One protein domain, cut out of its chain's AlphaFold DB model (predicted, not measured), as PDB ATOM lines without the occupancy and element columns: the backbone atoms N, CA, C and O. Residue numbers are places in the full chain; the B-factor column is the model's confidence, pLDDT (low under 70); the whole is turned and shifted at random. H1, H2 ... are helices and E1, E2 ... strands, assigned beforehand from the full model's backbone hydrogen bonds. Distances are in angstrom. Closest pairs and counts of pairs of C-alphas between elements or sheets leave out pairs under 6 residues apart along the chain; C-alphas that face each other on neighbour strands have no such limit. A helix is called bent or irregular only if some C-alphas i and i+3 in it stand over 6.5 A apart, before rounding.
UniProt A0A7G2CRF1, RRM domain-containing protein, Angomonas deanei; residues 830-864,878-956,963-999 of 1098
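AT A GLANCE: This is residues 830 to 864, 878 to 956 and 963 to 999 of the 1098 residues of the protein "RRM domain-containing protein" of Angomonas deanei (UniProt A0A7G2CRF1). A small four-stranded sheet has helices over one face: H2 lies over E1 and E4, while H1 and H4 meet the sheet mostly at E2. H3 sits off the sheet, and two unnamed stretches, paired at residues 949 to 950 and 969 to 970, reach away as a thin arm. The printed part has 151 residues, under half of them in named elements, running E1, H1, E2, E3, H2, H3, E4, H4; the antiparallel sheet has order E2, E3, E1, E4. The class is mixed, and the whole is compact, with a radius of gyration of the C-alphas of 16.1 A and spans of 51 by 36 by 35 A.

IN THESE COORDINATES: E1, residues 830 to 833, begins at C-alpha (10.155, -8.050, 25.633). H1 is residues 841 to 849, E2 854 to 860, 17.3 A long, and E3 882 to 887, 16.1 A. H2, residues 890 to 905, spans 23.6 A; H3 is 921 to 927 and E4 931 to 934. H4, residues 985 to 994, 15.3 A, ends at C-alpha (22.153, -11.404, 50.336).

HOW THE PARTS SIT: N 858 and O 884 of E2 and E3 are 2.9 A apart, N 832 and O 883 of E1 and E3 2.8 A, and N 831 and O 933 of E1 and E4 2.8 A, each within hydrogen-bond range. E1, H1, E2 and E3, H2, H3, E4 are split strand-helix-strand units, another strand between their two strands, with right-handed crossovers. H1, H2 and H4 on one face make two layers, helices over a sheet. H2's height over the sheet is 8.8 A; its closest C-alphas to E4, Val 897 and Thr 932, are 5.2 A apart. H1 and H4 are close but not clearly touching, Ser 841 and Ile 985 having the closest C-alphas, 5.7 A apart. H2 and H3 are apart. H2 and H4 are irregular: C-alphas 901 and 904 are 7.1 A apart, 986 and 989 7.2 A. Every O i to N i+4 pair is within range in H1 and H3, 10 of 12 in H2 and 2 of 6 in H4, which has 5 of 7 O i to N i+3 pairs.

THE WHOLE: The C-alphas farthest apart, of Pro 907 and Asp 956, are 52.2 A apart. Residues 865 to 877 and 957 to 962 are not printed; the C-alpha gaps are 11.4 A and 16.0 A. The link from H2 to H3 is long. Mean pLDDT of the printed part is 74.5, with 40 residues under 70, among them 949 to 956 and 963 to 971.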
ATOM      1  N   VAL A 830       9.563  -9.312  26.099       88.56
ATOM      2  CA  VAL A 830      10.155  -8.050  25.633       88.56
ATOM      3  C   VAL A 830      11.626  -7.983  26.034       88.56
ATOM      4  O   VAL A 830      11.977  -8.160  27.198       88.56
ATOM      5  N   TYR A 831      12.483  -7.687  25.062       87.44
ATOM      6  CA  TYR A 831      13.876  -7.294  25.245       87.44
ATOM      7  C   TYR A 831      13.955  -5.765  25.320       87.44
ATOM      8  O   TYR A 831      13.665  -5.070  24.344       87.44
ATOM      9  N   ILE A 832      14.318  -5.245  26.489       87.88
ATOM     10  CA  ILE A 832      14.482  -3.818  26.782       87.88
ATOM     11  C   ILE A 832      15.977  -3.501  26.742       87.88
ATOM     12  O   ILE A 832      16.761  -4.215  27.356       87.88
ATOM     13  N   THR A 833      16.371  -2.417  26.079       83.00
ATOM     14  CA  THR A 833      17.754  -1.914  26.004       83.00
ATOM     15  C   THR A 833      17.816  -0.429  26.356       83.00
ATOM     16  O   THR A 833      16.843   0.296  26.147       83.00
ATOM     17  N   LYS A 834      18.968   0.039  26.849       79.62
ATOM     18  CA  LYS A 834      19.221   1.427  27.284       79.62
ATOM     19  C   LYS A 834      18.318   1.920  28.423       79.62
ATOM     20  O   LYS A 834      18.093   3.120  28.557       79.62
ATOM     21  N   LEU A 835      17.823   1.001  29.253       83.06
ATOM     22  CA  LEU A 835      17.096   1.339  30.476       83.06
ATOM     23  C   LEU A 835      18.072   1.998  31.485       83.06
ATOM     24  O   LEU A 835      19.160   1.451  31.687       83.06
ATOM     25  N   PRO A 836      17.754   3.145  32.118       82.12
ATOM     26  CA  PRO A 836      18.709   3.833  32.994       82.12
ATOM     27  C   PRO A 836      19.060   3.020  34.255       82.12
ATOM     28  O   PRO A 836      18.212   2.827  35.123       82.12
ATOM     29  N   SER A 837      20.324   2.595  34.410       74.69
ATOM     30  CA  SER A 837      20.766   1.724  35.527       74.69
ATOM     31  C   SER A 837      20.577   2.337  36.923       74.69
ATOM     32  O   SER A 837      20.474   1.611  37.915       74.69
ATOM     33  N   ARG A 838      20.479   3.672  36.989       78.94
ATOM     34  CA  ARG A 838      20.195   4.456  38.198       78.94
ATOM     35  C   ARG A 838      18.742   4.384  38.679       78.94
ATOM     36  O   ARG A 838      18.461   4.894  39.758       78.94
ATOM     37  N   PHE A 839      17.826   3.795  37.907       85.25
ATOM     38  CA  PHE A 839      16.455   3.572  38.366       85.25
ATOM     39  C   PHE A 839      16.411   2.504  39.454       85.25
ATOM     40  O   PHE A 839      17.134   1.509  39.393       85.25
ATOM     41  N   THR A 840      15.524   2.683  40.428       86.69
ATOM     42  CA  THR A 840      15.222   1.665  41.432       86.69
ATOM     43  C   THR A 840      14.364   0.552  40.835       86.69
ATOM     44  O   THR A 840      13.578   0.764  39.907       86.69
ATOM     45  N   SER A 841      14.481  -0.664  41.364       85.81
ATOM     46  CA  SER A 841      13.669  -1.792  40.896       85.81
ATOM     47  C   SER A 841      12.160  -1.548  41.071       85.81
ATOM     48  O   SER A 841      11.367  -2.011  40.252       85.81
ATOM     49  N   GLY A 842      11.758  -0.749  42.067       85.69
ATOM     50  CA  GLY A 842      10.386  -0.279  42.259       85.69
ATOM     51  C   GLY A 842       9.923   0.718  41.189       85.69
ATOM     52  O   GLY A 842       8.785   0.618  40.729       85.69
ATOM     53  N   GLN A 843      10.791   1.634  40.732       86.50
ATOM     54  CA  GLN A 843      10.510   2.479  39.558       86.50
ATOM     55  C   GLN A 843      10.299   1.606  38.312       86.50
ATOM     56  O   GLN A 843       9.278   1.733  37.637       86.50
ATOM     57  N   VAL A 844      11.208   0.657  38.048       87.38
ATOM     58  CA  VAL A 844      11.079  -0.274  36.912       87.38
ATOM     59  C   VAL A 844       9.794  -1.096  37.010       87.38
ATOM     60  O   VAL A 844       9.080  -1.208  36.019       87.38
ATOM     61  N   ARG A 845       9.439  -1.615  38.194       88.44
ATOM     62  CA  ARG A 845       8.166  -2.322  38.399       88.44
ATOM     63  C   ARG A 845       6.973  -1.453  38.002       88.44
ATOM     64  O   ARG A 845       6.148  -1.918  37.223       88.44
ATOM     65  N   ARG A 846       6.894  -0.206  38.485       87.38
ATOM     66  CA  ARG A 846       5.792   0.721  38.153       87.38
ATOM     67  C   ARG A 846       5.686   0.971  36.644       87.38
ATOM     68  O   ARG A 846       4.586   0.908  36.102       87.38
ATOM     69  N   LEU A 847       6.819   1.164  35.967       87.75
ATOM     70  CA  LEU A 847       6.884   1.307  34.509       87.75
ATOM     71  C   LEU A 847       6.383   0.056  33.765       87.75
ATOM     72  O   LEU A 847       5.647   0.186  32.793       87.75
ATOM     73  N   LEU A 848       6.767  -1.147  34.201       89.31
ATOM     74  CA  LEU A 848       6.349  -2.397  33.556       89.31
ATOM     75  C   LEU A 848       4.864  -2.702  33.794       89.31
ATOM     76  O   LEU A 848       4.155  -3.040  32.849       89.31
ATOM     77  N   THR A 849       4.378  -2.526  35.027       88.19
ATOM     78  CA  THR A 849       2.981  -2.799  35.406       88.19
ATOM     79  C   THR A 849       1.975  -1.919  34.654       88.19
ATOM     80  O   THR A 849       0.850  -2.358  34.434       88.19
ATOM     81  N   HIS A 850       2.369  -0.732  34.175       87.69
ATOM     82  CA  HIS A 850       1.528   0.100  33.301       87.69
ATOM     83  C   HIS A 850       1.113  -0.606  31.992       87.69
ATOM     84  O   HIS A 850       0.030  -0.346  31.474       87.69
ATOM     85  N   TYR A 851       1.939  -1.512  31.457       87.31
ATOM     86  CA  TYR A 851       1.625  -2.261  30.230       87.31
ATOM     87  C   TYR A 851       0.876  -3.578  30.496       87.31
ATOM     88  O   TYR A 851       0.337  -4.171  29.562       87.31
ATOM     89  N   GLY A 852       0.826  -4.028  31.753       85.25
ATOM     90  CA  GLY A 852       0.123  -5.230  32.199       85.25
ATOM     91  C   GLY A 852       0.922  -6.061  33.206       85.25
ATOM     92  O   GLY A 852       1.999  -5.677  33.667       85.25
ATOM     93  N   GLU A 853       0.385  -7.227  33.559       85.00
ATOM     94  CA  GLU A 853       1.055  -8.153  34.472       85.00
ATOM     95  C   GLU A 853       2.248  -8.858  33.813       85.00
ATOM     96  O   GLU A 853       2.190  -9.275  32.655       85.00
ATOM     97  N   PHE A 854       3.321  -9.066  34.582       87.94
ATOM     98  CA  PHE A 854       4.503  -9.807  34.143       87.94
ATOM     99  C   PHE A 854       4.891 -10.931  35.109       87.94
ATOM    100  O   PHE A 854       4.723 -10.842  36.329       87.94
ATOM    101  N   ASN A 855       5.411 -12.014  34.541       85.94
ATOM    102  CA  ASN A 855       5.794 -13.229  35.250       85.94
ATOM    103  C   ASN A 855       7.253 -13.208  35.694       85.94
ATOM    104  O   ASN A 855       7.562 -13.690  36.782       85.94
ATOM    105  N   LYS A 856       8.141 -12.651  34.866       85.75
ATOM    106  CA  LYS A 856       9.593 -12.697  35.070       85.75
ATOM    107  C   LYS A 856      10.258 -11.408  34.611       85.75
ATOM    108  O   LYS A 856       9.843 -10.829  33.606       85.75
ATOM    109  N   VAL A 857      11.316 -11.001  35.311       86.44
ATOM    110  CA  VAL A 857      12.195  -9.887  34.922       86.44
ATOM    111  C   VAL A 857      13.641 -10.308  35.143       86.44
ATOM    112  O   VAL A 857      14.066 -10.499  36.279       86.44
ATOM    113  N   ARG A 858      14.414 -10.419  34.060       81.69
ATOM    114  CA  ARG A 858      15.840 -10.755  34.113       81.69
ATOM    115  C   ARG A 858      16.685  -9.564  33.688       81.69
ATOM    116  O   ARG A 858      16.591  -9.124  32.547       81.69
ATOM    117  N   LEU A 859      17.535  -9.081  34.591       78.62
ATOM    118  CA  LEU A 859      18.502  -8.010  34.342       78.62
ATOM    119  C   LEU A 859      19.853  -8.605  33.923       78.62
ATOM    120  O   LEU A 859      20.356  -9.504  34.597       78.62
ATOM    121  N   CYS A 860      20.457  -8.096  32.847       70.38
ATOM    122  CA  CYS A 860      21.701  -8.627  32.290       70.38
ATOM    123  C   CYS A 860      22.765  -7.529  32.128       70.38
ATOM    124  O   CYS A 860      22.498  -6.457  31.585       70.38
ATOM    125  N   ARG A 861      23.996  -7.810  32.574       64.69
ATOM    126  CA  ARG A 861      25.160  -6.939  32.341       64.69
ATOM    127  C   ARG A 861      25.655  -7.105  30.903       64.69
ATOM    128  O   ARG A 861      25.769  -8.223  30.409       64.69
ATOM    129  N   GLU A 862      25.961  -5.992  30.242       54.94
ATOM    130  CA  GLU A 862      26.522  -5.989  28.890       54.94
ATOM    131  C   GLU A 862      28.055  -6.054  28.968       54.94
ATOM    132  O   GLU A 862      28.744  -5.042  28.998       54.94
ATOM    133  N   GLU A 863      28.611  -7.265  29.028       45.91
ATOM    134  CA  GLU A 863      30.055  -7.505  29.236       45.91
ATOM    135  C   GLU A 863      30.949  -7.162  28.018       45.91
ATOM    136  O   GLU A 863      32.107  -7.576  27.950       45.91
ATOM    137  N   LYS A 864      30.431  -6.437  27.017       45.50
ATOM    138  CA  LYS A 864      31.063  -6.265  25.696       45.50
ATOM    139  C   LYS A 864      31.288  -4.817  25.251       45.50
ATOM    140  O   LYS A 864      31.112  -4.508  24.079       45.50
ATOM    141  N   SER A 878      28.656   2.532  33.841       39.31
ATOM    142  CA  SER A 878      28.653   1.077  34.045       39.31
ATOM    143  C   SER A 878      27.276   0.513  33.663       39.31
ATOM    144  O   SER A 878      26.544  -0.045  34.479       39.31
ATOM    145  N   GLN A 879      26.868   0.753  32.413       48.50
ATOM    146  CA  GLN A 879      25.468   0.717  32.015       48.50
ATOM    147  C   GLN A 879      24.939  -0.717  32.039       48.50
ATOM    148  O   GLN A 879      25.255  -1.542  31.180       48.50
ATOM    149  N   LEU A 880      24.109  -1.022  33.038       50.16
ATOM    150  CA  LEU A 880      23.393  -2.290  33.120       50.16
ATOM    151  C   LEU A 880      22.244  -2.251  32.102       50.16
ATOM    152  O   LEU A 880      21.128  -1.835  32.399       50.16
ATOM    153  N   CYS A 881      22.606  -2.549  30.853       54.53
ATOM    154  CA  CYS A 881      21.989  -1.921  29.690       54.53
ATOM    155  C   CYS A 881      20.746  -2.634  29.153       54.53
ATOM    156  O   CYS A 881      19.995  -2.016  28.398       54.53
ATOM    157  N   PHE A 882      20.503  -3.903  29.507       61.22
ATOM    158  CA  PHE A 882      19.341  -4.631  28.999       61.22
ATOM    159  C   PHE A 882      18.675  -5.586  29.992       61.22
ATOM    160  O   PHE A 882      19.298  -6.152  30.891       61.22
ATOM    161  N   GLY A 883      17.370  -5.767  29.792       70.69
ATOM    162  CA  GLY A 883      16.539  -6.673  30.571       70.69
ATOM    163  C   GLY A 883      15.514  -7.398  29.705       70.69
ATOM    164  O   GLY A 883      14.993  -6.839  28.741       70.69
ATOM    165  N   PHE A 884      15.223  -8.646  30.060       82.81
ATOM    166  CA  PHE A 884      14.123  -9.418  29.487       82.81
ATOM    167  C   PHE A 884      12.935  -9.384  30.447       82.81
ATOM    168  O   PHE A 884      13.106  -9.636  31.641       82.81
ATOM    169  N   VAL A 885      11.740  -9.103  29.932       87.56
ATOM    170  CA  VAL A 885      10.482  -9.118  30.692       87.56
ATOM    171  C   VAL A 885       9.505 -10.053  30.000       87.56
ATOM    172  O   VAL A 885       9.163  -9.830  28.842       87.56
ATOM    173  N   GLU A 886       9.056 -11.095  30.696       88.38
ATOM    174  CA  GLU A 886       8.025 -12.010  30.193       88.38
ATOM    175  C   GLU A 886       6.667 -11.597  30.772       88.38
ATOM    176  O   GLU A 886       6.421 -11.758  31.970       88.38
ATOM    177  N   PHE A 887       5.806 -11.027  29.928       86.69
ATOM    178  CA  PHE A 887       4.446 -10.628  30.291       86.69
ATOM    179  C   PHE A 887       3.516 -11.847  30.417       86.69
ATOM    180  O   PHE A 887       3.797 -12.919  29.878       86.69
ATOM    181  N   VAL A 888       2.404 -11.686  31.140       81.38
ATOM    182  CA  VAL A 888       1.322 -12.687  31.191       81.38
ATOM    183  C   VAL A 888       0.632 -12.791  29.828       81.38
ATOM    184  O   VAL A 888       0.375 -13.892  29.353       81.38
ATOM    185  N   GLU A 889       0.402 -11.651  29.173       80.62
ATOM    186  CA  GLU A 889      -0.271 -11.555  27.877       80.62
ATOM    187  C   GLU A 889       0.687 -11.076  26.775       80.62
ATOM    188  O   GLU A 889       1.477 -10.146  26.963       80.62
ATOM    189  N   SER A 890       0.574 -11.656  25.575       78.69
ATOM    190  CA  SER A 890       1.252 -11.157  24.367       78.69
ATOM    191  C   SER A 890       0.782  -9.750  23.974       78.69
ATOM    192  O   SER A 890       1.579  -8.953  23.475       78.69
ATOM    193  N   GLY A 891      -0.470  -9.396  24.295       83.31
ATOM    194  CA  GLY A 891      -1.007  -8.039  24.164       83.31
ATOM    195  C   GLY A 891      -0.181  -6.992  24.918       83.31
ATOM    196  O   GLY A 891       0.221  -5.993  24.321       83.31
ATOM    197  N   SER A 892       0.159  -7.244  26.187       87.31
ATOM    198  CA  SER A 892       1.013  -6.362  27.000       87.31
ATOM    199  C   SER A 892       2.426  -6.215  26.435       87.31
ATOM    200  O   SER A 892       2.945  -5.100  26.340       87.31
ATOM    201  N   ALA A 893       3.036  -7.323  26.000       86.06
ATOM    202  CA  ALA A 893       4.359  -7.304  25.380       86.06
ATOM    203  C   ALA A 893       4.375  -6.455  24.095       86.06
ATOM    204  O   ALA A 893       5.252  -5.606  23.913       86.06
ATOM    205  N   LYS A 894       3.364  -6.625  23.232       87.06
ATOM    206  CA  LYS A 894       3.188  -5.825  22.014       87.06
ATOM    207  C   LYS A 894       2.920  -4.352  22.329       87.06
ATOM    208  O   LYS A 894       3.566  -3.490  21.737       87.06
ATOM    209  N   ALA A 895       2.033  -4.057  23.280       87.81
ATOM    210  CA  ALA A 895       1.707  -2.691  23.690       87.81
ATOM    211  C   ALA A 895       2.940  -1.937  24.210       87.81
ATOM    212  O   ALA A 895       3.160  -0.787  23.827       87.81
ATOM    213  N   MET A 896       3.793  -2.590  25.010       89.81
ATOM    214  CA  MET A 896       5.065  -2.007  25.445       89.81
ATOM    215  C   MET A 896       5.992  -1.722  24.254       89.81
ATOM    216  O   MET A 896       6.525  -0.615  24.141       89.81
ATOM    217  N   VAL A 897       6.159  -2.689  23.340       89.00
ATOM    218  CA  VAL A 897       7.038  -2.543  22.167       89.00
ATOM    219  C   VAL A 897       6.575  -1.420  21.233       89.00
ATOM    220  O   VAL A 897       7.400  -0.646  20.748       89.00
ATOM    221  N   GLU A 898       5.270  -1.294  20.996       88.00
ATOM    222  CA  GLU A 898       4.715  -0.235  20.150       88.00
ATOM    223  C   GLU A 898       4.743   1.137  20.839       88.00
ATOM    224  O   GLU A 898       5.068   2.126  20.180       88.00
ATOM    225  N   TYR A 899       4.513   1.214  22.157       90.31
ATOM    226  CA  TYR A 899       4.605   2.470  22.911       90.31
ATOM    227  C   TYR A 899       6.019   3.060  22.862       90.31
ATOM    228  O   TYR A 899       6.198   4.196  22.431       90.31
ATOM    229  N   PHE A 900       7.043   2.289  23.243       89.50
ATOM    230  CA  PHE A 900       8.432   2.768  23.244       89.50
ATOM    231  C   PHE A 900       8.959   3.055  21.828       89.50
ATOM    232  O   PHE A 900       9.755   3.975  21.652       89.50
ATOM    233  N   ARG A 901       8.480   2.341  20.796       86.62
ATOM    234  CA  ARG A 901       8.766   2.674  19.386       86.62
ATOM    235  C   ARG A 901       8.170   4.026  18.973       86.62
ATOM    236  O   ARG A 901       8.777   4.735  18.175       86.62
ATOM    237  N   ASN A 902       6.995   4.373  19.495       85.44
ATOM    238  CA  ASN A 902       6.267   5.589  19.134       85.44
ATOM    239  C   ASN A 902       6.567   6.777  20.080       85.44
ATOM    240  O   ASN A 902       6.217   7.917  19.763       85.44
ATOM    241  N   ALA A 903       7.233   6.545  21.217       83.19
ATOM    242  CA  ALA A 903       7.528   7.551  22.240       83.19
ATOM    243  C   ALA A 903       8.297   8.764  21.686       83.19
ATOM    244  O   ALA A 903       7.931   9.899  21.974       83.19
ATOM    245  N   SER A 904       9.278   8.552  20.798       75.56
ATOM    246  CA  SER A 904      10.043   9.628  20.136       75.56
ATOM    247  C   SER A 904       9.228  10.503  19.171       75.56
ATOM    248  O   SER A 904       9.749  11.485  18.643       75.56
ATOM    249  N   HIS A 905       7.972  10.139  18.907       77.00
ATOM    250  CA  HIS A 905       7.037  10.869  18.047       77.00
ATOM    251  C   HIS A 905       5.796  11.366  18.806       77.00
ATOM    252  O   HIS A 905       4.935  12.016  18.217       77.00
ATOM    253  N   THR A 906       5.710  11.078  20.106       78.50
ATOM    254  CA  THR A 906       4.598  11.463  20.979       78.50
ATOM    255  C   THR A 906       5.034  12.654  21.837       78.50
ATOM    256  O   THR A 906       6.111  12.590  22.425       78.50
ATOM    257  N   PRO A 907       4.261  13.751  21.946       75.25
ATOM    258  CA  PRO A 907       4.585  14.828  22.877       75.25
ATOM    259  C   PRO A 907       4.358  14.367  24.325       75.25
ATOM    260  O   PRO A 907       3.309  13.810  24.634       75.25
ATOM    261  N   ASN A 908       5.328  14.626  25.208       77.19
ATOM    262  CA  ASN A 908       5.339  14.192  26.615       77.19
ATOM    263  C   ASN A 908       5.054  12.679  26.797       77.19
ATOM    264  O   ASN A 908       4.076  12.312  27.458       77.19
ATOM    265  N   PRO A 909       5.882  11.781  26.225       72.31
ATOM    266  CA  PRO A 909       5.767  10.357  26.515       72.31
ATOM    267  C   PRO A 909       6.074  10.122  28.002       72.31
ATOM    268  O   PRO A 909       6.843  10.862  28.610       72.31
ATOM    269  N   PHE A 910       5.475   9.088  28.591       84.81
ATOM    270  CA  PHE A 910       5.606   8.752  30.018       84.81
ATOM    271  C   PHE A 910       5.085   9.797  31.027       84.81
ATOM    272  O   PHE A 910       5.359   9.654  32.214       84.81
ATOM    273  N   SER A 911       4.273  10.780  30.621       79.12
ATOM    274  CA  SER A 911       3.628  11.737  31.549       79.12
ATOM    275  C   SER A 911       2.798  11.076  32.663       79.12
ATOM    276  O   SER A 911       2.690  11.611  33.759       79.12
ATOM    277  N   PHE A 912       2.289   9.861  32.433       82.44
ATOM    278  CA  PHE A 912       1.631   9.032  33.454       82.44
ATOM    279  C   PHE A 912       2.546   8.629  34.633       82.44
ATOM    280  O   PHE A 912       2.072   8.048  35.607       82.44
ATOM    281  N   LEU A 913       3.857   8.892  34.551       80.44
ATOM    282  CA  LEU A 913       4.819   8.678  35.633       80.44
ATOM    283  C   LEU A 913       4.999   9.904  36.543       80.44
ATOM    284  O   LEU A 913       5.434   9.720  37.682       80.44
ATOM    285  N   ASP A 914       4.647  11.115  36.085       72.75
ATOM    286  CA  ASP A 914       4.702  12.338  36.904       72.75
ATOM    287  C   ASP A 914       3.707  12.239  38.079       72.75
ATOM    288  O   ASP A 914       4.084  12.409  39.241       72.75
ATOM    289  N   ASP A 915       2.461  11.836  37.793       62.84
ATOM    290  CA  ASP A 915       1.396  11.615  38.791       62.84
ATOM    291  C   ASP A 915       1.747  10.521  39.823       62.84
ATOM    292  O   ASP A 915       1.185  10.472  40.918       62.84
ATOM    293  N   MET A 916       2.702   9.644  39.498       62.91
ATOM    294  CA  MET A 916       3.125   8.512  40.332       62.91
ATOM    295  C   MET A 916       4.249   8.872  41.321       62.91
ATOM    296  O   MET A 916       4.865   7.971  41.905       62.91
ATOM    297  N   GLY A 917       4.551  10.168  41.491       62.75
ATOM    298  CA  GLY A 917       5.320  10.746  42.608       62.75
ATOM    299  C   GLY A 917       6.752  10.233  42.792       62.75
ATOM    300  O   GLY A 917       7.361  10.454  43.837       62.75
ATOM    301  N   SER A 918       7.281   9.493  41.819       69.06
ATOM    302  CA  SER A 918       8.495   8.684  41.976       69.06
ATOM    303  C   SER A 918       9.389   8.655  40.737       69.06
ATOM    304  O   SER A 918      10.339   7.877  40.688       69.06
ATOM    305  N   PHE A 919       9.113   9.519  39.763       80.50
ATOM    306  CA  PHE A 919       9.994   9.844  38.650       80.50
ATOM    307  C   PHE A 919      10.192  11.359  38.633       80.50
ATOM    308  O   PHE A 919       9.255  12.124  38.834       80.50
ATOM    309  N   THR A 920      11.426  11.801  38.421       82.19
ATOM    310  CA  THR A 920      11.740  13.199  38.129       82.19
ATOM    311  C   THR A 920      11.657  13.437  36.624       82.19
ATOM    312  O   THR A 920      11.839  12.516  35.828       82.19
ATOM    313  N   LYS A 921      11.491  14.694  36.201       78.56
ATOM    314  CA  LYS A 921      11.491  15.046  34.771       78.56
ATOM    315  C   LYS A 921      12.729  14.530  34.015       78.56
ATOM    316  O   LYS A 921      12.604  14.038  32.899       78.56
ATOM    317  N   LYS A 922      13.902  14.542  34.659       80.62
ATOM    318  CA  LYS A 922      15.149  13.991  34.102       80.62
ATOM    319  C   LYS A 922      15.070  12.472  33.866       80.62
ATOM    320  O   LYS A 922      15.698  11.957  32.945       80.62
ATOM    321  N   ASP A 923      14.314  11.749  34.687       80.62
ATOM    322  CA  ASP A 923      14.096  10.306  34.527       80.62
ATOM    323  C   ASP A 923      13.220  10.017  33.300       80.62
ATOM    324  O   ASP A 923      13.502   9.085  32.549       80.62
ATOM    325  N   ILE A 924      12.215  10.860  33.047       81.56
ATOM    326  CA  ILE A 924      11.357  10.804  31.853       81.56
ATOM    327  C   ILE A 924      12.150  11.165  30.580       81.56
ATOM    328  O   ILE A 924      12.072  10.450  29.578       81.56
ATOM    329  N   ASP A 925      12.984  12.210  30.632       79.50
ATOM    330  CA  ASP A 925      13.874  12.594  29.523       79.50
ATOM    331  C   ASP A 925      14.870  11.462  29.169       79.50
ATOM    332  O   ASP A 925      15.136  11.191  27.994       79.50
ATOM    333  N   GLU A 926      15.400  10.744  30.166       79.56
ATOM    334  CA  GLU A 926      16.269   9.580  29.941       79.56
ATOM    335  C   GLU A 926      15.494   8.339  29.454       79.56
ATOM    336  O   GLU A 926      15.989   7.630  28.571       79.56
ATOM    337  N   LEU A 927      14.260   8.109  29.927       81.69
ATOM    338  CA  LEU A 927      13.388   7.020  29.457       81.69
ATOM    339  C   LEU A 927      13.135   7.062  27.949       81.69
ATOM    340  O   LEU A 927      13.104   6.007  27.315       81.69
ATOM    341  N   CYS A 928      13.058   8.255  27.354       80.19
ATOM    342  CA  CYS A 928      12.926   8.451  25.905       80.19
ATOM    343  C   CYS A 928      14.047   7.797  25.068       80.19
ATOM    344  O   CYS A 928      13.886   7.618  23.861       80.19
ATOM    345  N   ASN A 929      15.180   7.428  25.680       81.19
ATOM    346  CA  ASN A 929      16.294   6.741  25.015       81.19
ATOM    347  C   ASN A 929      16.236   5.206  25.134       81.19
ATOM    348  O   ASN A 929      16.995   4.514  24.445       81.19
ATOM    349  N   THR A 930      15.342   4.680  25.977       84.69
ATOM    350  CA  THR A 930      15.099   3.240  26.148       84.69
ATOM    351  C   THR A 930      14.467   2.671  24.879       84.69
ATOM    352  O   THR A 930      13.589   3.286  24.276       84.69
ATOM    353  N   ARG A 931      14.899   1.482  24.451       83.94
ATOM    354  CA  ARG A 931      14.394   0.814  23.243       83.94
ATOM    355  C   ARG A 931      13.956  -0.604  23.546       83.94
ATOM    356  O   ARG A 931      14.711  -1.381  24.123       83.94
ATOM    357  N   THR A 932      12.771  -0.956  23.077       88.75
ATOM    358  CA  THR A 932      12.154  -2.270  23.259       88.75
ATOM    359  C   THR A 932      12.025  -3.006  21.933       88.75
ATOM    360  O   THR A 932      11.634  -2.419  20.924       88.75
ATOM    361  N   SER A 933      12.256  -4.311  21.946       85.94
ATOM    362  CA  SER A 933      11.932  -5.210  20.839       85.94
ATOM    363  C   SER A 933      11.435  -6.542  21.377       85.94
ATOM    364  O   SER A 933      11.812  -6.949  22.469       85.94
ATOM    365  N   GLN A 934      10.631  -7.254  20.602       84.69
ATOM    366  CA  GLN A 934      10.184  -8.594  20.956       84.69
ATOM    367  C   GLN A 934      11.358  -9.589  20.974       84.69
ATOM    368  O   GLN A 934      12.176  -9.619  20.049       84.69
ATOM    369  N   ALA A 935      11.456 -10.395  22.029       79.25
ATOM    370  CA  ALA A 935      12.411 -11.492  22.127       79.25
ATOM    371  C   ALA A 935      11.819 -12.761  21.492       79.25
ATOM    372  O   ALA A 935      10.627 -13.020  21.601       79.25
ATOM    373  N   ARG A 936      12.659 -13.574  20.838       64.69
ATOM    374  CA  ARG A 936      12.217 -14.804  20.144       64.69
ATOM    375  C   ARG A 936      11.999 -16.012  21.060       64.69
ATOM    376  O   ARG A 936      11.414 -16.994  20.622       64.69
ATOM    377  N   ASN A 937      12.512 -15.948  22.288       68.81
ATOM    378  CA  ASN A 937      12.495 -17.027  23.270       68.81
ATOM    379  C   ASN A 937      11.956 -16.481  24.601       68.81
ATOM    380  O   ASN A 937      12.226 -15.326  24.943       68.81
ATOM    381  N   ARG A 938      11.269 -17.337  25.363       71.19
ATOM    382  CA  ARG A 938      10.843 -17.074  26.749       71.19
ATOM    383  C   ARG A 938      12.017 -17.177  27.731       71.19
ATOM    384  O   ARG A 938      13.089 -17.680  27.385       71.19
ATOM    385  N   ILE A 939      11.822 -16.727  28.970       73.38
ATOM    386  CA  ILE A 939      12.837 -16.834  30.026       73.38
ATOM    387  C   ILE A 939      12.741 -18.246  30.625       73.38
ATOM    388  O   ILE A 939      11.852 -18.551  31.420       73.38
ATOM    389  N   HIS A 940      13.626 -19.139  30.174       65.56
ATOM    390  CA  HIS A 940      13.521 -20.580  30.432       65.56
ATOM    391  C   HIS A 940      13.980 -21.034  31.828       65.56
ATOM    392  O   HIS A 940      13.550 -22.096  32.270       65.56
ATOM    393  N   ASP A 941      14.819 -20.269  32.529       70.12
ATOM    394  CA  ASP A 941      15.202 -20.563  33.914       70.12
ATOM    395  C   ASP A 941      14.153 -20.059  34.921       70.12
ATOM    396  O   ASP A 941      13.324 -19.213  34.592       70.12
ATOM    397  N   GLN A 942      14.147 -20.607  36.137       65.62
ATOM    398  CA  GLN A 942      13.273 -20.173  37.235       65.62
ATOM    399  C   GLN A 942      14.131 -19.584  38.358       65.62
ATOM    400  O   GLN A 942      15.041 -20.249  38.852       65.62
ATOM    401  N   GLN A 943      13.845 -18.349  38.770       70.25
ATOM    402  CA  GLN A 943      14.517 -17.677  39.885       70.25
ATOM    403  C   GLN A 943      13.545 -17.398  41.043       70.25
ATOM    404  O   GLN A 943      12.341 -17.268  40.838       70.25
ATOM    405  N   ARG A 944      14.061 -17.245  42.274       67.75
ATOM    406  CA  ARG A 944      13.239 -16.984  43.483       67.75
ATOM    407  C   ARG A 944      12.290 -15.784  43.352       67.75
ATOM    408  O   ARG A 944      11.219 -15.784  43.942       67.75
ATOM    409  N   LEU A 945      12.650 -14.777  42.556       71.50
ATOM    410  CA  LEU A 945      11.840 -13.566  42.363       71.50
ATOM    411  C   LEU A 945      10.803 -13.677  41.232       71.50
ATOM    412  O   LEU A 945       9.979 -12.773  41.072       71.50
ATOM    413  N   ASP A 946      10.812 -14.770  40.466       77.62
ATOM    414  CA  ASP A 946       9.820 -15.028  39.425       77.62
ATOM    415  C   ASP A 946       8.456 -15.397  40.027       77.62
ATOM    416  O   ASP A 946       8.344 -15.992  41.108       77.62
ATOM    417  N   ALA A 947       7.400 -15.089  39.274       73.75
ATOM    418  CA  ALA A 947       6.079 -15.643  39.514       73.75
ATOM    419  C   ALA A 947       6.118 -17.167  39.319       73.75
ATOM    420  O   ALA A 947       6.433 -17.656  38.230       73.75
ATOM    421  N   VAL A 948       5.759 -17.926  40.358       70.06
ATOM    422  CA  VAL A 948       5.492 -19.362  40.213       70.06
ATOM    423  C   VAL A 948       4.165 -19.518  39.487       70.06
ATOM    424  O   VAL A 948       3.089 -19.269  40.034       70.06
ATOM    425  N   LEU A 949       4.280 -19.939  38.233       65.12
ATOM    426  CA  LEU A 949       3.192 -20.482  37.444       65.12
ATOM    427  C   LEU A 949       3.095 -21.976  37.760       65.12
ATOM    428  O   LEU A 949       4.011 -22.733  37.435       65.12
ATOM    429  N   ARG A 950       2.009 -22.400  38.406       51.78
ATOM    430  CA  ARG A 950       1.700 -23.818  38.620       51.78
ATOM    431  C   ARG A 950       0.662 -24.236  37.565       51.78
ATOM    432  O   ARG A 950      -0.257 -23.458  37.297       51.78
ATOM    433  N   PRO A 951       0.761 -25.427  36.948       45.53
ATOM    434  CA  PRO A 951      -0.405 -26.002  36.282       45.53
ATOM    435  C   PRO A 951      -1.554 -26.157  37.302       45.53
ATOM    436  O   PRO A 951      -1.276 -26.277  38.499       45.53
ATOM    437  N   PRO A 952      -2.828 -26.155  36.877       45.09
ATOM    438  CA  PRO A 952      -3.956 -26.405  37.771       45.09
ATOM    439  C   PRO A 952      -3.895 -27.847  38.305       45.09
ATOM    440  O   PRO A 952      -4.359 -28.782  37.665       45.09
ATOM    441  N   SER A 953      -3.261 -28.028  39.466       40.28
ATOM    442  CA  SER A 953      -3.079 -29.321  40.131       40.28
ATOM    443  C   SER A 953      -4.199 -29.577  41.140       40.28
ATOM    444  O   SER A 953      -4.413 -28.755  42.032       40.28
ATOM    445  N   SER A 954      -4.855 -30.727  41.034       45.25
ATOM    446  CA  SER A 954      -6.048 -31.154  41.782       45.25
ATOM    447  C   SER A 954      -5.781 -31.574  43.242       45.25
ATOM    448  O   SER A 954      -6.172 -32.658  43.670       45.25
ATOM    449  N   VAL A 955      -5.121 -30.720  44.030       43.62
ATOM    450  CA  VAL A 955      -4.783 -30.988  45.443       43.62
ATOM    451  C   VAL A 955      -5.235 -29.824  46.338       43.62
ATOM    452  O   VAL A 955      -5.116 -28.667  45.946       43.62
ATOM    453  N   ASP A 956      -5.736 -30.164  47.533       34.72
ATOM    454  CA  ASP A 956      -6.251 -29.292  48.611       34.72
ATOM    455  C   ASP A 956      -7.692 -28.748  48.496       34.72
ATOM    456  O   ASP A 956      -7.950 -27.553  48.617       34.72
ATOM    457  N   LEU A 963     -10.764 -23.138  35.447       36.38
ATOM    458  CA  LEU A 963      -9.746 -22.590  34.549       36.38
ATOM    459  C   LEU A 963      -9.487 -23.617  33.442       36.38
ATOM    460  O   LEU A 963      -9.166 -24.768  33.725       36.38
ATOM    461  N   ALA A 964      -9.685 -23.212  32.183       35.03
ATOM    462  CA  ALA A 964      -9.630 -24.113  31.033       35.03
ATOM    463  C   ALA A 964      -8.266 -24.817  30.914       35.03
ATOM    464  O   ALA A 964      -7.221 -24.202  31.164       35.03
ATOM    465  N   SER A 965      -8.271 -26.089  30.504       37.66
ATOM    466  CA  SER A 965      -7.072 -26.926  30.391       37.66
ATOM    467  C   SER A 965      -5.989 -26.249  29.543       37.66
ATOM    468  O   SER A 965      -6.187 -25.979  28.361       37.66
ATOM    469  N   GLY A 966      -4.849 -25.945  30.173       40.50
ATOM    470  CA  GLY A 966      -3.761 -25.135  29.606       40.50
ATOM    471  C   GLY A 966      -3.520 -23.795  30.316       40.50
ATOM    472  O   GLY A 966      -2.442 -23.219  30.171       40.50
ATOM    473  N   THR A 967      -4.458 -23.308  31.134       41.28
ATOM    474  CA  THR A 967      -4.278 -22.048  31.879       41.28
ATOM    475  C   THR A 967      -3.301 -22.225  33.042       41.28
ATOM    476  O   THR A 967      -3.641 -22.790  34.080       41.28
ATOM    477  N   LEU A 968      -2.076 -21.718  32.885       48.06
ATOM    478  CA  LEU A 968      -1.080 -21.648  33.959       48.06
ATOM    479  C   LEU A 968      -1.553 -20.694  35.067       48.06
ATOM    480  O   LEU A 968      -1.625 -19.483  34.861       48.06
ATOM    481  N   ILE A 969      -1.836 -21.231  36.255       53.41
ATOM    482  CA  ILE A 969      -2.272 -20.435  37.405       53.41
ATOM    483  C   ILE A 969      -1.054 -19.764  38.047       53.41
ATOM    484  O   ILE A 969      -0.096 -20.416  38.470       53.41
ATOM    485  N   ARG A 970      -1.104 -18.436  38.149       65.00
ATOM    486  CA  ARG A 970      -0.093 -17.606  38.812       65.00
ATOM    487  C   ARG A 970      -0.287 -17.661  40.329       65.00
ATOM    488  O   ARG A 970      -0.996 -16.840  40.896       65.00
ATOM    489  N   VAL A 971       0.341 -18.644  40.978       62.22
ATOM    490  CA  VAL A 971       0.194 -18.913  42.426       62.22
ATOM    491  C   VAL A 971       0.837 -17.820  43.287       62.22
ATOM    492  O   VAL A 971       0.392 -17.578  44.404       62.22
ATOM    493  N   ARG A 972       1.851 -17.113  42.767       74.81
ATOM    494  CA  ARG A 972       2.402 -15.902  43.399       74.81
ATOM    495  C   ARG A 972       2.704 -14.810  42.370       74.81
ATOM    496  O   ARG A 972       3.100 -15.143  41.247       74.81
ATOM    497  N   PRO A 973       2.596 -13.518  42.730       76.88
ATOM    498  CA  PRO A 973       3.081 -12.436  41.884       76.88
ATOM    499  C   PRO A 973       4.606 -12.505  41.725       76.88
ATOM    500  O   PRO A 973       5.319 -12.976  42.609       76.88
ATOM    501  N   CYS A 974       5.127 -11.970  40.617       84.69
ATOM    502  CA  CYS A 974       6.565 -11.727  40.490       84.69
ATOM    503  C   CYS A 974       6.997 -10.710  41.558       84.69
ATOM    504  O   CYS A 974       6.364  -9.657  41.692       84.69
ATOM    505  N   LEU A 975       8.070 -11.007  42.295       84.44
ATOM    506  CA  LEU A 975       8.563 -10.217  43.432       84.44
ATOM    507  C   LEU A 975       9.591  -9.140  43.033       84.44
ATOM    508  O   LEU A 975       9.998  -8.329  43.871       84.44
ATOM    509  N   PHE A 976       9.979  -9.089  41.753       86.38
ATOM    510  CA  PHE A 976      10.874  -8.067  41.207       86.38
ATOM    511  C   PHE A 976      10.369  -6.648  41.522       86.38
ATOM    512  O   PHE A 976       9.272  -6.267  41.113       86.38
ATOM    513  N   GLY A 977      11.154  -5.854  42.249       82.50
ATOM    514  CA  GLY A 977      10.752  -4.503  42.659       82.50
ATOM    515  C   GLY A 977       9.680  -4.412  43.752       82.50
ATOM    516  O   GLY A 977       9.148  -3.324  43.953       82.50
ATOM    517  N   LEU A 978       9.366  -5.511  44.453       83.94
ATOM    518  CA  LEU A 978       8.601  -5.490  45.714       83.94
ATOM    519  C   LEU A 978       9.496  -5.675  46.945       83.94
ATOM    520  O   LEU A 978       9.342  -4.945  47.913       83.94
ATOM    521  N   VAL A 979      10.438  -6.624  46.901       80.75
ATOM    522  CA  VAL A 979      11.267  -7.003  48.070       80.75
ATOM    523  C   VAL A 979      12.422  -6.021  48.328       80.75
ATOM    524  O   VAL A 979      12.876  -5.875  49.455       80.75
ATOM    525  N   LEU A 980      12.907  -5.337  47.287       82.94
ATOM    526  CA  LEU A 980      14.039  -4.396  47.352       82.94
ATOM    527  C   LEU A 980      13.752  -3.123  46.519       82.94
ATOM    528  O   LEU A 980      14.518  -2.803  45.605       82.94
ATOM    529  N   PRO A 981      12.623  -2.424  46.762       84.38
ATOM    530  CA  PRO A 981      12.047  -1.446  45.832       84.38
ATOM    531  C   PRO A 981      12.943  -0.227  45.581       84.38
ATOM    532  O   PRO A 981      12.891   0.338  44.488       84.38
ATOM    533  N   ASP A 982      13.785   0.144  46.547       84.50
ATOM    534  CA  ASP A 982      14.682   1.306  46.483       84.50
ATOM    535  C   ASP A 982      16.083   0.967  45.942       84.50
ATOM    536  O   ASP A 982      16.865   1.857  45.614       84.50
ATOM    537  N   VAL A 983      16.406  -0.323  45.793       84.44
ATOM    538  CA  VAL A 983      17.694  -0.765  45.246       84.44
ATOM    539  C   VAL A 983      17.715  -0.537  43.734       84.44
ATOM    540  O   VAL A 983      16.793  -0.948  43.022       84.44
ATOM    541  N   THR A 984      18.774   0.107  43.235       84.69
ATOM    542  CA  THR A 984      18.968   0.373  41.800       84.69
ATOM    543  C   THR A 984      19.110  -0.913  40.990       84.69
ATOM    544  O   THR A 984      19.622  -1.908  41.503       84.69
ATOM    545  N   ILE A 985      18.729  -0.890  39.705       79.88
ATOM    546  CA  ILE A 985      18.970  -1.987  38.739       79.88
ATOM    547  C   ILE A 985      20.412  -2.511  38.859       79.88
ATOM    548  O   ILE A 985      20.645  -3.718  38.854       79.88
ATOM    549  N   GLU A 986      21.373  -1.594  38.997       77.56
ATOM    550  CA  GLU A 986      22.805  -1.894  39.037       77.56
ATOM    551  C   GLU A 986      23.243  -2.725  40.253       77.56
ATOM    552  O   GLU A 986      24.054  -3.651  40.113       77.56
ATOM    553  N   ALA A 987      22.670  -2.424  41.423       79.31
ATOM    554  CA  ALA A 987      22.913  -3.127  42.680       79.31
ATOM    555  C   ALA A 987      21.970  -4.328  42.896       79.31
ATOM    556  O   ALA A 987      22.298  -5.223  43.675       79.31
ATOM    557  N   TYR A 988      20.830  -4.382  42.194       80.31
ATOM    558  CA  TYR A 988      19.744  -5.337  42.443       80.31
ATOM    559  C   TYR A 988      20.223  -6.790  42.460       80.31
ATOM    560  O   TYR A 988      19.970  -7.515  43.418       80.31
ATOM    561  N   SER A 989      20.986  -7.203  41.443       73.94
ATOM    562  CA  SER A 989      21.494  -8.578  41.334       73.94
ATOM    563  C   SER A 989      22.411  -8.978  42.499       73.94
ATOM    564  O   SER A 989      22.348 -10.121  42.942       73.94
ATOM    565  N   ALA A 990      23.209  -8.046  43.034       76.75
ATOM    566  CA  ALA A 990      24.080  -8.299  44.184       76.75
ATOM    567  C   ALA A 990      23.291  -8.321  45.504       76.75
ATOM    568  O   ALA A 990      23.491  -9.212  46.325       76.75
ATOM    569  N   ALA A 991      22.340  -7.399  45.688       77.81
ATOM    570  CA  ALA A 991      21.471  -7.379  46.865       77.81
ATOM    571  C   ALA A 991      20.590  -8.642  46.958       77.81
ATOM    572  O   ALA A 991      20.390  -9.184  48.041       77.81
ATOM    573  N   CYS A 992      20.141  -9.186  45.821       72.44
ATOM    574  CA  CYS A 992      19.379 -10.438  45.779       72.44
ATOM    575  C   CYS A 992      20.184 -11.674  46.221       72.44
ATOM    576  O   CYS A 992      19.582 -12.668  46.617       72.44
ATOM    577  N   GLN A 993      21.523 -11.631  46.183       74.44
ATOM    578  CA  GLN A 993      22.386 -12.707  46.697       74.44
ATOM    579  C   GLN A 993      22.528 -12.676  48.229       74.44
ATOM    580  O   GLN A 993      23.020 -13.638  48.808       74.44
ATOM    581  N   GLN A 994      22.101 -11.589  48.880       72.44
ATOM    582  CA  GLN A 994      22.153 -11.404  50.336       72.44
ATOM    583  C   GLN A 994      20.808 -11.697  51.026       72.44
ATOM    584  O   GLN A 994      20.721 -11.630  52.251       72.44
ATOM    585  N   LEU A 995      19.759 -12.016  50.260       69.69
ATOM    586  CA  LEU A 995      18.450 -12.388  50.797       69.69
ATOM    587  C   LEU A 995      18.467 -13.822  51.370       69.69
ATOM    588  O   LEU A 995      19.127 -14.695  50.796       69.69
ATOM    589  N   PRO A 996      17.728 -14.094  52.466       68.12
ATOM    590  CA  PRO A 996      17.608 -15.437  53.030       68.12
ATOM    591  C   PRO A 996      16.969 -16.423  52.030       68.12
ATOM    592  O   PRO A 996      16.256 -16.005  51.112       68.12
ATOM    593  N   PRO A 997      17.222 -17.738  52.173       57.97
ATOM    594  CA  PRO A 997      16.891 -18.721  51.144       57.97
ATOM    595  C   PRO A 997      15.405 -19.100  51.035       57.97
ATOM    596  O   PRO A 997      15.043 -19.757  50.053       57.97
ATOM    597  N   ASP A 998      14.576 -18.706  52.004       60.25
ATOM    598  CA  ASP A 998      13.229 -19.242  52.215       60.25
ATOM    599  C   ASP A 998      12.142 -18.249  51.772       60.25
ATOM    600  O   ASP A 998      11.968 -17.185  52.374       60.25
ATOM    601  N   ASP A 999      11.388 -18.609  50.728       58.38
ATOM    602  CA  ASP A 999      10.435 -17.709  50.054       58.38
ATOM    603  C   ASP A 999       9.311 -17.184  50.984       58.38
ATOM    604  O   ASP A 999       8.871 -16.045  50.817       58.38
TER     605      ASP A 999